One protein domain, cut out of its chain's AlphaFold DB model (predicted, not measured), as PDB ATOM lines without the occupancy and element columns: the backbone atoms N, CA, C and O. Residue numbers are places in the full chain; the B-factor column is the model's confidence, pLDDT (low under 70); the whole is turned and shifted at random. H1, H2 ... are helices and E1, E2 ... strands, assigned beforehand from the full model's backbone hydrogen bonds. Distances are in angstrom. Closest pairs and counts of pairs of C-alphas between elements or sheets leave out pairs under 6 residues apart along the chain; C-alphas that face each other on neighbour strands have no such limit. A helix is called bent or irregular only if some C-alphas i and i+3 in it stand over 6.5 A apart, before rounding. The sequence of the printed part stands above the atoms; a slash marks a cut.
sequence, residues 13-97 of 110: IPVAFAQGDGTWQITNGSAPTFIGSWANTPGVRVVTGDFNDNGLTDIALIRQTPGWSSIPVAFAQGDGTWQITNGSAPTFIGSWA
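What this domain is: This is residues 13 to 97 of the 110 residues of an uncharacterized protein of Cellulomonas humilata (UniProt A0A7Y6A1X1). One strongly twisted sheet of four strands, E3 to E6, makes the body, with the short helix H1 packed over one face of it and the short helix H2 at one end, by E4 and E5. A separate two-strand hairpin, E1 and E2, reaches away at the other end of the long axis, beyond H1. The printed part has 85 residues, with two named helices and six named strands in the order E1 E2 H1 E3 E4 E5 E6 H2; both sheets are antiparallel, E3 - E4 - E5 - E6 and E1 - E2, and the class is mixed. It is only just compact, close to loose, with a radius of gyration of the C-alphas of 14.2 A, and elongated, spanning 46 by 26 by 19 A.

How they stand to each other: Begin with E3, residues 44 to 49, E4, residues 58 to 63, E5, residues 70 to 76, and E6, residues 82 to 88: they form a meander, each strand the antiparallel neighbour of the one before, each successive pair a hairpin. Look for N 47 and O 60 at 2.9 A between E3 and E4, N 74 and O 59 at 2.8 A between E4 and E5, and N 75 and O 83 at 2.8 A between E5 and E6. H1, residues 32 to 39, is on this sheet over E4 and E5 at a height over the sheet of 9.1 A; its line stands at 30.4 degrees to E4 on the local plane, only just slantwise to the strands. Its closest C-alphas to E4 are those of Ala 39 and Leu 61, 6.6 A apart. H2, residues 90 to 97, is also on the sheet; its closest C-alphas to E5 are those of Ser 70 and Pro 90, 6.4 A apart. H1 and H2 are apart. The hairpin of E1, residues 13 to 18, and E2, residues 24 to 30, has N 17 and O 25 at 2.8 A; the closest C-alphas of E2 and E6 are those of Gly 29 and Trp 82, 7.0 A apart. In H1 and in H2, 3 of 4 O i to N i+4 pairs are within hydrogen-bond range.

Where its parts are: Find C-alpha 13 at (210.121, 256.703, 241.060), where E1 begins; E2 then runs 19.2 A. E3 spans 16.4 A, E4 16.8 A, E5 19.0 A and E6 19.3 A, the last from C-alpha 82 at (202.686, 252.214, 240.997). H2 ends at C-alpha 97, (213.491, 245.088, 219.733). Both helices are only just irregular: C-alphas 36 and 39 in H1, and 94 and 97 in H2, are 6.9 A apart.

The domain as a whole: The two C-alphas farthest apart are those of Asp 21 and Ser 95, 46.6 A. The printed part has no cut and no long link. Its mean pLDDT is 95.7, and no printed residue of this model is under 70.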
ATOM      1  N   ILE A  13     210.330 255.813 242.206       97.81
ATOM      2  CA  ILE A  13     210.121 256.703 241.060       97.81
ATOM      3  C   ILE A  13     209.571 258.027 241.597       97.81
ATOM      4  O   ILE A  13     208.389 258.107 241.944       97.81
ATOM      5  N   PRO A  14     210.407 259.073 241.691       97.50
ATOM      6  CA  PRO A  14     209.940 260.412 242.009       97.50
ATOM      7  C   PRO A  14     209.028 260.966 240.913       97.50
ATOM      8  O   PRO A  14     209.354 260.862 239.727       97.50
ATOM      9  N   VAL A  15     207.930 261.609 241.310       98.12
ATOM     10  CA  VAL A  15     206.994 262.289 240.403       98.12
ATOM     11  C   VAL A  15     206.751 263.709 240.889       98.12
ATOM     12  O   VAL A  15     206.454 263.927 242.056       98.12
ATOM     13  N   ALA A  16     206.864 264.676 239.981       98.06
ATOM     14  CA  ALA A  16     206.442 266.055 240.176       98.06
ATOM     15  C   ALA A  16     205.116 266.299 239.436       98.06
ATOM     16  O   ALA A  16     205.066 266.215 238.200       98.06
ATOM     17  N   PHE A  17     204.064 266.610 240.190       97.06
ATOM     18  CA  PHE A  17     202.738 266.998 239.712       97.06
ATOM     19  C   PHE A  17     202.636 268.524 239.661       97.06
ATOM     20  O   PHE A  17     202.884 269.187 240.667       97.06
ATOM     21  N   ALA A  18     202.299 269.079 238.497       96.88
ATOM     22  CA  ALA A  18     202.101 270.518 238.343       96.88
ATOM     23  C   ALA A  18     200.779 270.941 239.000       96.88
ATOM     24  O   ALA A  18     199.764 270.281 238.788       96.88
ATOM     25  N   GLN A  19     200.778 272.053 239.738       96.69
ATOM     26  CA  GLN A  19     199.564 272.595 240.372       96.69
ATOM     27  C   GLN A  19     198.887 273.710 239.556       96.69
ATOM     28  O   GLN A  19     197.821 274.193 239.922       96.69
ATOM     29  N   GLY A  20     199.479 274.106 238.424       96.69
ATOM     30  CA  GLY A  20     198.922 275.122 237.519       96.69
ATOM     31  C   GLY A  20     199.275 276.571 237.873       96.69
ATOM     32  O   GLY A  20     199.040 277.461 237.064       96.69
ATOM     33  N   ASP A  21     199.910 276.810 239.018       97.19
ATOM     34  CA  ASP A  21     200.363 278.124 239.500       97.19
ATOM     35  C   ASP A  21     201.897 278.297 239.433       97.19
ATOM     36  O   ASP A  21     202.467 279.228 240.000       97.19
ATOM     37  N   GLY A  22     202.578 277.382 238.737       96.50
ATOM     38  CA  GLY A  22     204.038 277.324 238.663       96.50
ATOM     39  C   GLY A  22     204.696 276.532 239.797       96.50
ATOM     40  O   GLY A  22     205.917 276.370 239.781       96.50
ATOM     41  N   THR A  23     203.922 275.996 240.745       97.88
ATOM     42  CA  THR A  23     204.426 275.117 241.806       97.88
ATOM     43  C   THR A  23     204.237 273.631 241.477       97.88
ATOM     44  O   THR A  23     203.548 273.245 240.522       97.88
ATOM     45  N   TRP A  24     204.906 272.780 242.264       97.94
ATOM     46  CA  TRP A  24     204.953 271.335 242.064       97.94
ATOM     47  C   TRP A  24     204.741 270.587 243.378       97.94
ATOM     48  O   TRP A  24     205.454 270.824 244.352       97.94
ATOM     49  N   GLN A  25     203.834 269.614 243.378       98.00
ATOM     50  CA  GLN A  25     203.778 268.592 244.420       98.00
ATOM     51  C   GLN A  25     204.686 267.432 244.025       98.00
ATOM     52  O   GLN A  25     204.538 266.872 242.940       98.00
ATOM     53  N   ILE A  26     205.618 267.058 244.900       97.88
ATOM     54  CA  ILE A  26     206.567 265.971 244.641       97.88
ATOM     55  C   ILE A  26     206.228 264.774 245.520       97.88
ATOM     56  O   ILE A  26     206.099 264.903 246.737       97.88
ATOM     57  N   THR A  27     206.135 263.600 244.908       97.75
ATOM     58  CA  THR A  27     206.025 262.315 245.603       97.75
ATOM     59  C   THR A  27     207.191 261.412 245.220       97.75
ATOM     60  O   THR A  27     207.879 261.638 244.223       97.75
ATOM     61  N   ASN A  28     207.449 260.394 246.039       96.75
ATOM     62  CA  ASN A  28     208.526 259.433 245.819       96.75
ATOM     63  C   ASN A  28     208.023 258.008 246.077       96.75
ATOM     64  O   ASN A  28     208.342 257.397 247.097       96.75
ATOM     65  N   GLY A  29     207.171 257.515 245.174       95.81
ATOM     66  CA  GLY A  29     206.535 256.206 245.303       95.81
ATOM     67  C   GLY A  29     207.514 255.054 245.113       95.81
ATOM     68  O   GLY A  29     208.392 255.097 244.248       95.81
ATOM     69  N   SER A  30     207.363 254.007 245.921       96.56
ATOM     70  CA  SER A  30     208.217 252.824 245.859       96.56
ATOM     71  C   SER A  30     208.003 252.033 244.564       96.56
ATOM     72  O   SER A  30     206.892 251.879 244.066       96.56
ATOM     73  N   ALA A  31     209.103 251.518 244.022       95.75
ATOM     74  CA  ALA A  31     209.147 250.624 242.871       95.75
ATOM     75  C   ALA A  31     210.407 249.723 242.924       95.75
ATOM     76  O   ALA A  31     211.244 249.771 242.014       95.75
ATOM     77  N   PRO A  32     210.608 248.913 243.987       91.38
ATOM     78  CA  PRO A  32     211.923 248.353 244.306       91.38
ATOM     79  C   PRO A  32     212.478 247.415 243.234       91.38
ATOM     80  O   PRO A  32     213.612 247.596 242.810       91.38
ATOM     81  N   THR A  33     211.689 246.453 242.750       94.38
ATOM     82  CA  THR A  33     212.132 245.522 241.696       94.38
ATOM     83  C   THR A  33     212.238 246.221 240.342       94.38
ATOM     84  O   THR A  33     213.208 246.026 239.608       94.38
ATOM     85  N   PHE A  34     211.275 247.089 240.031       96.94
ATOM     86  CA  PHE A  34     211.235 247.805 238.760       96.94
ATOM     87  C   PHE A  34     212.453 248.718 238.584       96.94
ATOM     88  O   PHE A  34     213.105 248.663 237.548       96.94
ATOM     89  N   ILE A  35     212.825 249.488 239.610       96.75
ATOM     90  CA  ILE A  35     213.972 250.408 239.560       96.75
ATOM     91  C   ILE A  35     215.282 249.731 239.966       96.75
ATOM     92  O   ILE A  35     216.314 249.921 239.322       96.75
ATOM     93  N   GLY A  36     215.248 248.927 241.025       92.94
ATOM     94  CA  GLY A  36     216.428 248.301 241.613       92.94
ATOM     95  C   GLY A  36     216.987 247.129 240.807       92.94
ATOM     96  O   GLY A  36     218.169 246.830 240.957       92.94
ATOM     97  N   SER A  37     216.191 246.503 239.931       93.31
ATOM     98  CA  SER A  37     216.630 245.361 239.116       93.31
ATOM     99  C   SER A  37     216.442 245.584 237.615       93.31
ATOM    100  O   SER A  37     217.376 245.390 236.841       93.31
ATOM    101  N   TRP A  38     215.258 246.008 237.174       96.31
ATOM    102  CA  TRP A  38     214.954 246.036 235.740       96.31
ATOM    103  C   TRP A  38     215.428 247.317 235.049       96.31
ATOM    104  O   TRP A  38     216.147 247.241 234.057       96.31
ATOM    105  N   ALA A  39     215.091 248.498 235.570       97.00
ATOM    106  CA  ALA A  39     215.376 249.775 234.906       97.00
ATOM    107  C   ALA A  39     216.875 250.070 234.757       97.00
ATOM    108  O   ALA A  39     217.277 250.756 233.815       97.00
ATOM    109  N   ASN A  40     217.695 249.549 235.675       93.75
ATOM    110  CA  ASN A  40     219.148 249.709 235.673       93.75
ATOM    111  C   ASN A  40     219.904 248.608 234.905       93.75
ATOM    112  O   ASN A  40     221.134 248.632 234.859       93.75
ATOM    113  N   THR A  41     219.193 247.666 234.279       94.38
ATOM    114  CA  THR A  41     219.817 246.627 233.455       94.38
ATOM    115  C   THR A  41     220.408 247.237 232.167       94.38
ATOM    116  O   THR A  41     219.722 247.994 231.471       94.38
ATOM    117  N   PRO A  42     221.651 246.891 231.774       92.69
ATOM    118  CA  PRO A  42     222.257 247.398 230.545       92.69
ATOM    119  C   PRO A  42     221.421 247.129 229.285       92.69
ATOM    120  O   PRO A  42     220.968 246.012 229.021       92.69
ATOM    121  N   GLY A  43     221.260 248.169 228.465       93.69
ATOM    122  CA  GLY A  43     220.471 248.115 227.232       93.69
ATOM    123  C   GLY A  43     218.969 248.324 227.428       93.69
ATOM    124  O   GLY A  43     218.240 248.318 226.438       93.69
ATOM    125  N   VAL A  44     218.500 248.539 228.662       95.88
ATOM    126  CA  VAL A  44     217.119 248.952 228.920       95.88
ATOM    127  C   VAL A  44     216.899 250.400 228.487       95.88
ATOM    128  O   VAL A  44     217.748 251.285 228.637       95.88
ATOM    129  N   ARG A  45     215.728 250.629 227.910       95.94
ATOM    130  CA  ARG A  45     215.168 251.917 227.532       95.94
ATOM    131  C   ARG A  45     213.853 252.098 228.266       95.94
ATOM    132  O   ARG A  45     213.114 251.136 228.475       95.94
ATOM    133  N   VAL A  46     213.588 253.342 228.627       97.19
ATOM    134  CA  VAL A  46     212.340 253.763 229.252       97.19
ATOM    135  C   VAL A  46     211.417 254.274 228.156       97.19
ATOM    136  O   VAL A  46     211.842 255.066 227.314       97.19
ATOM    137  N   VAL A  47     210.174 253.812 228.166       96.88
ATOM    138  CA  VAL A  47     209.119 254.253 227.254       96.88
ATOM    139  C   VAL A  47     207.904 254.636 228.086       96.88
ATOM    140  O   VAL A  47     207.596 253.964 229.064       96.88
ATOM    141  N   THR A  48     207.222 255.709 227.706       97.56
ATOM    142  CA  THR A  48     206.032 256.201 228.408       97.56
ATOM    143  C   THR A  48     204.821 256.210 227.491       97.56
ATOM    144  O   THR A  48     204.955 256.473 226.292       97.56
ATOM    145  N   GLY A  49     203.649 255.958 228.058       96.50
ATOM    146  CA  GLY A  49     202.363 255.938 227.365       96.50
ATOM    147  C   GLY A  49     201.257 255.536 228.332       96.50
ATOM    148  O   GLY A  49     201.560 255.162 229.458       96.50
ATOM    149  N   ASP A  50     200.005 255.629 227.910       96.81
ATOM    150  CA  ASP A  50     198.888 255.027 228.639       96.81
ATOM    151  C   ASP A  50     198.702 253.603 228.101       96.81
ATOM    152  O   ASP A  50     198.297 253.415 226.953       96.81
ATOM    153  N   PHE A  51     199.129 252.602 228.870       95.38
ATOM    154  CA  PHE A  51     199.156 251.204 228.428       95.38
ATOM    155  C   PHE A  51     197.986 250.386 228.980       95.38
ATOM    156  O   PHE A  51     197.853 249.212 228.626       95.38
ATOM    157  N   ASN A  52     197.161 250.975 229.849       95.75
ATOM    158  CA  ASN A  52     195.975 250.339 230.419       95.75
ATOM    159  C   ASN A  52     194.681 251.161 230.256       95.75
ATOM    160  O   ASN A  52     193.661 250.759 230.817       95.75
ATOM    161  N   ASP A  53     194.715 252.240 229.469       95.31
ATOM    162  CA  ASP A  53     193.580 253.100 229.106       95.31
ATOM    163  C   ASP A  53     192.916 253.761 230.328       95.31
ATOM    164  O   ASP A  53     191.693 253.899 230.412       95.31
ATOM    165  N   ASN A  54     193.723 254.136 231.329       96.25
ATOM    166  CA  ASN A  54     193.234 254.777 232.554       96.25
ATOM    167  C   ASN A  54     193.381 256.310 232.553       96.25
ATOM    168  O   ASN A  54     193.030 256.964 233.539       96.25
ATOM    169  N   GLY A  55     193.890 256.892 231.464       96.56
ATOM    170  CA  GLY A  55     194.125 258.325 231.311       96.56
ATOM    171  C   GLY A  55     195.389 258.836 232.008       96.56
ATOM    172  O   GLY A  55     195.593 260.051 232.082       96.56
ATOM    173  N   LEU A  56     196.239 257.949 232.533       97.00
ATOM    174  CA  LEU A  56     197.489 258.285 233.208       97.00
ATOM    175  C   LEU A  56     198.695 257.803 232.394       97.00
ATOM    176  O   LEU A  56     198.634 256.860 231.617       97.00
ATOM    177  N   THR A  57     199.830 258.485 232.555       97.50
ATOM    178  CA  THR A  57     201.072 258.075 231.888       97.50
ATOM    179  C   THR A  57     201.783 256.995 232.693       97.50
ATOM    180  O   THR A  57     202.317 257.264 233.770       97.50
ATOM    181  N   ASP A  58     201.865 255.806 232.114       98.00
ATOM    182  CA  ASP A  58     202.615 254.663 232.611       98.00
ATOM    183  C   ASP A  58     204.065 254.667 232.116       98.00
ATOM    184  O   ASP A  58     204.469 255.431 231.228       98.00
ATOM    185  N   ILE A  59     204.866 253.762 232.683       98.25
ATOM    186  CA  ILE A  59     206.270 253.574 232.318       98.25
ATOM    187  C   ILE A  59     206.521 252.105 231.978       98.25
ATOM    188  O   ILE A  59     206.407 251.235 232.837       98.25
ATOM    189  N   ALA A  60     206.947 251.831 230.750       97.88
ATOM    190  CA  ALA A  60     207.391 250.519 230.298       97.88
ATOM    191  C   ALA A  60     208.915 250.468 230.146       97.88
ATOM    192  O   ALA A  60     209.570 251.455 229.790       97.88
ATOM    193  N   LEU A  61     209.485 249.288 230.384       97.69
ATOM    194  CA  LEU A  61     210.901 249.016 230.164       97.69
ATOM    195  C   LEU A  61     211.079 248.073 228.980       97.69
ATOM    196  O   LEU A  61     210.528 246.975 228.952       97.69
ATOM    197  N   ILE A  62     211.912 248.482 228.026       96.44
ATOM    198  CA  ILE A  62     212.232 247.701 226.830       96.44
ATOM    199  C   ILE A  62     213.741 247.524 226.753       96.44
ATOM    200  O   ILE A  62     214.483 248.501 226.692       96.44
ATOM    201  N   ARG A  63     214.225 246.283 226.730       95.06
ATOM    202  CA  ARG A  63     215.654 246.009 226.539       95.06
ATOM    203  C   ARG A  63     215.950 245.807 225.067       95.06
ATOM    204  O   ARG A  63     215.422 244.893 224.443       95.06
ATOM    205  N   GLN A  64     216.842 246.635 224.543       94.12
ATOM    206  CA  GLN A  64     217.340 246.545 223.171       94.12
ATOM    207  C   GLN A  64     218.661 245.760 223.093       94.12
ATOM    208  O   GLN A  64     219.480 245.984 222.208       94.12
ATOM    209  N   THR A  65     218.889 244.845 224.041       93.19
ATOM    210  CA  THR A  65     219.986 243.870 224.031       93.19
ATOM    211  C   THR A  65     219.445 242.486 224.417       93.19
ATOM    212  O   THR A  65     218.479 242.409 225.184       93.19
ATOM    213  N   PRO A  66     220.031 241.384 223.911       89.44
ATOM    214  CA  PRO A  66     219.559 240.035 224.225       89.44
ATOM    215  C   PRO A  66     219.584 239.705 225.724       89.44
ATOM    216  O   PRO A  66     220.496 240.114 226.443       89.44
ATOM    217  N   GLY A  67     218.627 238.889 226.180       87.12
ATOM    218  CA  GLY A  67     218.666 238.251 227.505       87.12
ATOM    219  C   GLY A  67     217.491 238.552 228.441       87.12
ATOM    220  O   GLY A  67     217.607 238.300 229.635       87.12
ATOM    221  N   TRP A  68     216.384 239.104 227.944       90.94
ATOM    222  CA  TRP A  68     215.075 238.984 228.594       90.94
ATOM    223  C   TRP A  68     213.980 238.907 227.520       90.94
ATOM    224  O   TRP A  68     214.237 239.208 226.354       90.94
ATOM    225  N   SER A  69     212.784 238.463 227.877       93.00
ATOM    226  CA  SER A  69     211.700 238.186 226.924       93.00
ATOM    227  C   SER A  69     210.364 238.738 227.410       93.00
ATOM    228  O   SER A  69     209.314 238.206 227.061       93.00
ATOM    229  N   SER A  70     210.395 239.779 228.238       95.62
ATOM    230  CA  SER A  70     209.225 240.349 228.896       95.62
ATOM    231  C   SER A  70     209.240 241.877 228.848       95.62
ATOM    232  O   SER A  70     210.267 242.485 228.537       95.62
ATOM    233  N   ILE A  71     208.088 242.483 229.130       97.12
ATOM    234  CA  ILE A  71     207.899 243.932 229.225       97.12
ATOM    235  C   ILE A  71     207.403 244.238 230.638       97.12
ATOM    236  O   ILE A  71     206.223 244.027 230.939       97.12
ATOM    237  N   PRO A  72     208.289 244.709 231.529       97.56
ATOM    238  CA  PRO A  72     207.866 245.297 232.784       97.56
ATOM    239  C   PRO A  72     207.152 246.624 232.548       97.56
ATOM    240  O   PRO A  72     207.658 247.472 231.808       97.56
ATOM    241  N   VAL A  73     206.028 246.826 233.231       98.25
ATOM    242  CA  VAL A  73     205.263 248.078 233.203       98.25
ATOM    243  C   VAL A  73     204.963 248.517 234.630       98.25
ATOM    244  O   VAL A  73     204.527 247.711 235.452       98.25
ATOM    245  N   ALA A  74     205.216 249.786 234.930       98.44
ATOM    246  CA  ALA A  74     204.747 250.463 236.127       98.44
ATOM    247  C   ALA A  74     203.523 251.302 235.743       98.44
ATOM    248  O   ALA A  74     203.668 252.363 235.133       98.44
ATOM    249  N   PHE A  75     202.336 250.799 236.082       98.25
ATOM    250  CA  PHE A  75     201.070 251.485 235.862       98.25
ATOM    251  C   PHE A  75     200.864 252.571 236.913       98.25
ATOM    252  O   PHE A  75     200.926 252.285 238.117       98.25
ATOM    253  N   ALA A  76     200.617 253.799 236.472       98.06
ATOM    254  CA  ALA A  76     200.387 254.926 237.363       98.06
ATOM    255  C   ALA A  76     199.021 254.807 238.058       98.06
ATOM    256  O   ALA A  76     198.022 254.451 237.436       98.06
ATOM    257  N   GLN A  77     198.975 255.137 239.353       97.62
ATOM    258  CA  GLN A  77     197.737 255.163 240.154       97.62
ATOM    259  C   GLN A  77     197.220 256.589 240.425       97.62
ATOM    260  O   GLN A  77     196.209 256.780 241.092       97.62
ATOM    261  N   GLY A  78     197.918 257.613 239.918       96.50
ATOM    262  CA  GLY A  78     197.508 259.022 240.008       96.50
ATOM    263  C   GLY A  78     197.951 259.750 241.281       96.50
ATOM    264  O   GLY A  78     198.002 260.975 241.294       96.50
ATOM    265  N   ASP A  79     198.365 259.025 242.315       96.19
ATOM    266  CA  ASP A  79     198.860 259.566 243.591       96.19
ATOM    267  C   ASP A  79     200.394 259.471 243.739       96.19
ATOM    268  O   ASP A  79     200.974 259.811 244.773       96.19
ATOM    269  N   GLY A  80     201.074 259.019 242.684       96.06
ATOM    270  CA  GLY A  80     202.511 258.757 242.676       96.06
ATOM    271  C   GLY A  80     202.896 257.351 243.127       96.06
ATOM    272  O   GLY A  80     204.090 257.082 243.262       96.06
ATOM    273  N   THR A  81     201.925 256.463 243.348       97.00
ATOM    274  CA  THR A  81     202.151 255.025 243.524       97.00
ATOM    275  C   THR A  81     202.023 254.265 242.201       97.00
ATOM    276  O   THR A  81     201.557 254.798 241.186       97.00
ATOM    277  N   TRP A  82     202.499 253.016 242.203       97.75
ATOM    278  CA  TRP A  82     202.686 252.214 240.997       97.75
ATOM    279  C   TRP A  82     202.153 250.800 241.187       97.75
ATOM    280  O   TRP A  82     202.545 250.103 242.126       97.75
ATOM    281  N   GLN A  83     201.343 250.335 240.242       97.81
ATOM    282  CA  GLN A  83     201.056 248.914 240.089       97.81
ATOM    283  C   GLN A  83     202.030 248.328 239.070       97.81
ATOM    284  O   GLN A  83     202.019 248.688 237.898       97.81
ATOM    285  N   ILE A  84     202.889 247.415 239.514       97.75
ATOM    286  CA  ILE A  84     203.958 246.868 238.675       97.75
ATOM    287  C   ILE A  84     203.538 245.509 238.123       97.75
ATOM    288  O   ILE A  84     203.152 244.615 238.874       97.75
ATOM    289  N   THR A  85     203.677 245.333 236.813       97.50
ATOM    290  CA  THR A  85     203.489 244.050 236.131       97.50
ATOM    291  C   THR A  85     204.704 243.706 235.278       97.50
ATOM    292  O   THR A  85     205.563 244.550 235.013       97.50
ATOM    293  N   ASN A  86     204.812 242.440 234.879       96.81
ATOM    294  CA  ASN A  86     205.859 241.966 233.982       96.81
ATOM    295  C   ASN A  86     205.307 240.832 233.113       96.81
ATOM    296  O   ASN A  86     205.230 239.685 233.555       96.81
ATOM    297  N   GLY A  87     204.868 241.173 231.902       95.69
ATOM    298  CA  GLY A  87     204.243 240.240 230.961       95.69
ATOM    299  C   GLY A  87     205.222 239.714 229.913       95.69
ATOM    300  O   GLY A  87     206.142 240.419 229.500       95.69
ATOM    301  N   SER A  88     205.033 238.475 229.454       95.75
ATOM    302  CA  SER A  88     205.857 237.875 228.398       95.75
ATOM    303  C   SER A  88     205.643 238.552 227.038       95.75
ATOM    304  O   SER A  88     204.518 238.782 226.613       95.75
ATOM    305  N   ALA A  89     206.740 238.800 226.325       93.25
ATOM    306  CA  ALA A  89     206.787 239.347 224.969       93.25
ATOM    307  C   ALA A  89     208.000 238.781 224.186       93.25
ATOM    308  O   ALA A  89     208.863 239.538 223.729       93.25
ATOM    309  N   PRO A  90     208.121 237.445 224.047       88.81
ATOM    310  CA  PRO A  90     209.354 236.797 223.601       88.81
ATOM    311  C   PRO A  90     209.779 237.174 222.185       88.81
ATOM    312  O   PRO A  90     210.954 237.446 221.970       88.81
ATOM    313  N   THR A  91     208.852 237.257 221.234       93.12
ATOM    314  CA  THR A  91     209.192 237.632 219.853       93.12
ATOM    315  C   THR A  91     209.498 239.123 219.743       93.12
ATOM    316  O   THR A  91     210.505 239.511 219.154       93.12
ATOM    317  N   PHE A  92     208.679 239.967 220.374       92.69
ATOM    318  CA  PHE A  92     208.851 241.414 220.311       92.69
ATOM    319  C   PHE A  92     210.188 241.842 220.921       92.69
ATOM    320  O   PHE A  92     210.974 242.527 220.278       92.69
ATOM    321  N   ILE A  93     210.488 241.382 222.134       93.00
ATOM    322  CA  ILE A  93     211.696 241.777 222.859       93.00
ATOM    323  C   ILE A  93     212.902 240.923 222.472       93.00
ATOM    324  O   ILE A  93     213.989 241.445 222.220       93.00
ATOM    325  N   GLY A  94     212.718 239.605 222.437       88.88
ATOM    326  CA  GLY A  94     213.793 238.643 222.214       88.88
ATOM    327  C   GLY A  94     214.271 238.582 220.767       88.88
ATOM    328  O   GLY A  94     215.434 238.251 220.549       88.88
ATOM    329  N   SER A  95     213.432 238.946 219.791       90.81
ATOM    330  CA  SER A  95     213.780 238.830 218.369       90.81
ATOM    331  C   SER A  95     213.753 240.144 217.599       90.81
ATOM    332  O   SER A  95     214.530 240.272 216.661       90.81
ATOM    333  N   TRP A  96     212.898 241.112 217.946       94.75
ATOM    334  CA  TRP A  96     212.755 242.337 217.144       94.75
ATOM    335  C   TRP A  96     213.402 243.561 217.794       94.75
ATOM    336  O   TRP A  96     214.238 244.214 217.172       94.75
ATOM    337  N   ALA A  97     213.093 243.851 219.059       94.62
ATOM    338  CA  ALA A  97     213.491 245.088 219.733       94.62
ATOM    339  C   ALA A  97     215.009 245.259 219.905       94.62
ATOM    340  O   ALA A  97     215.487 246.389 220.006       94.62
TER     341      ALA A  97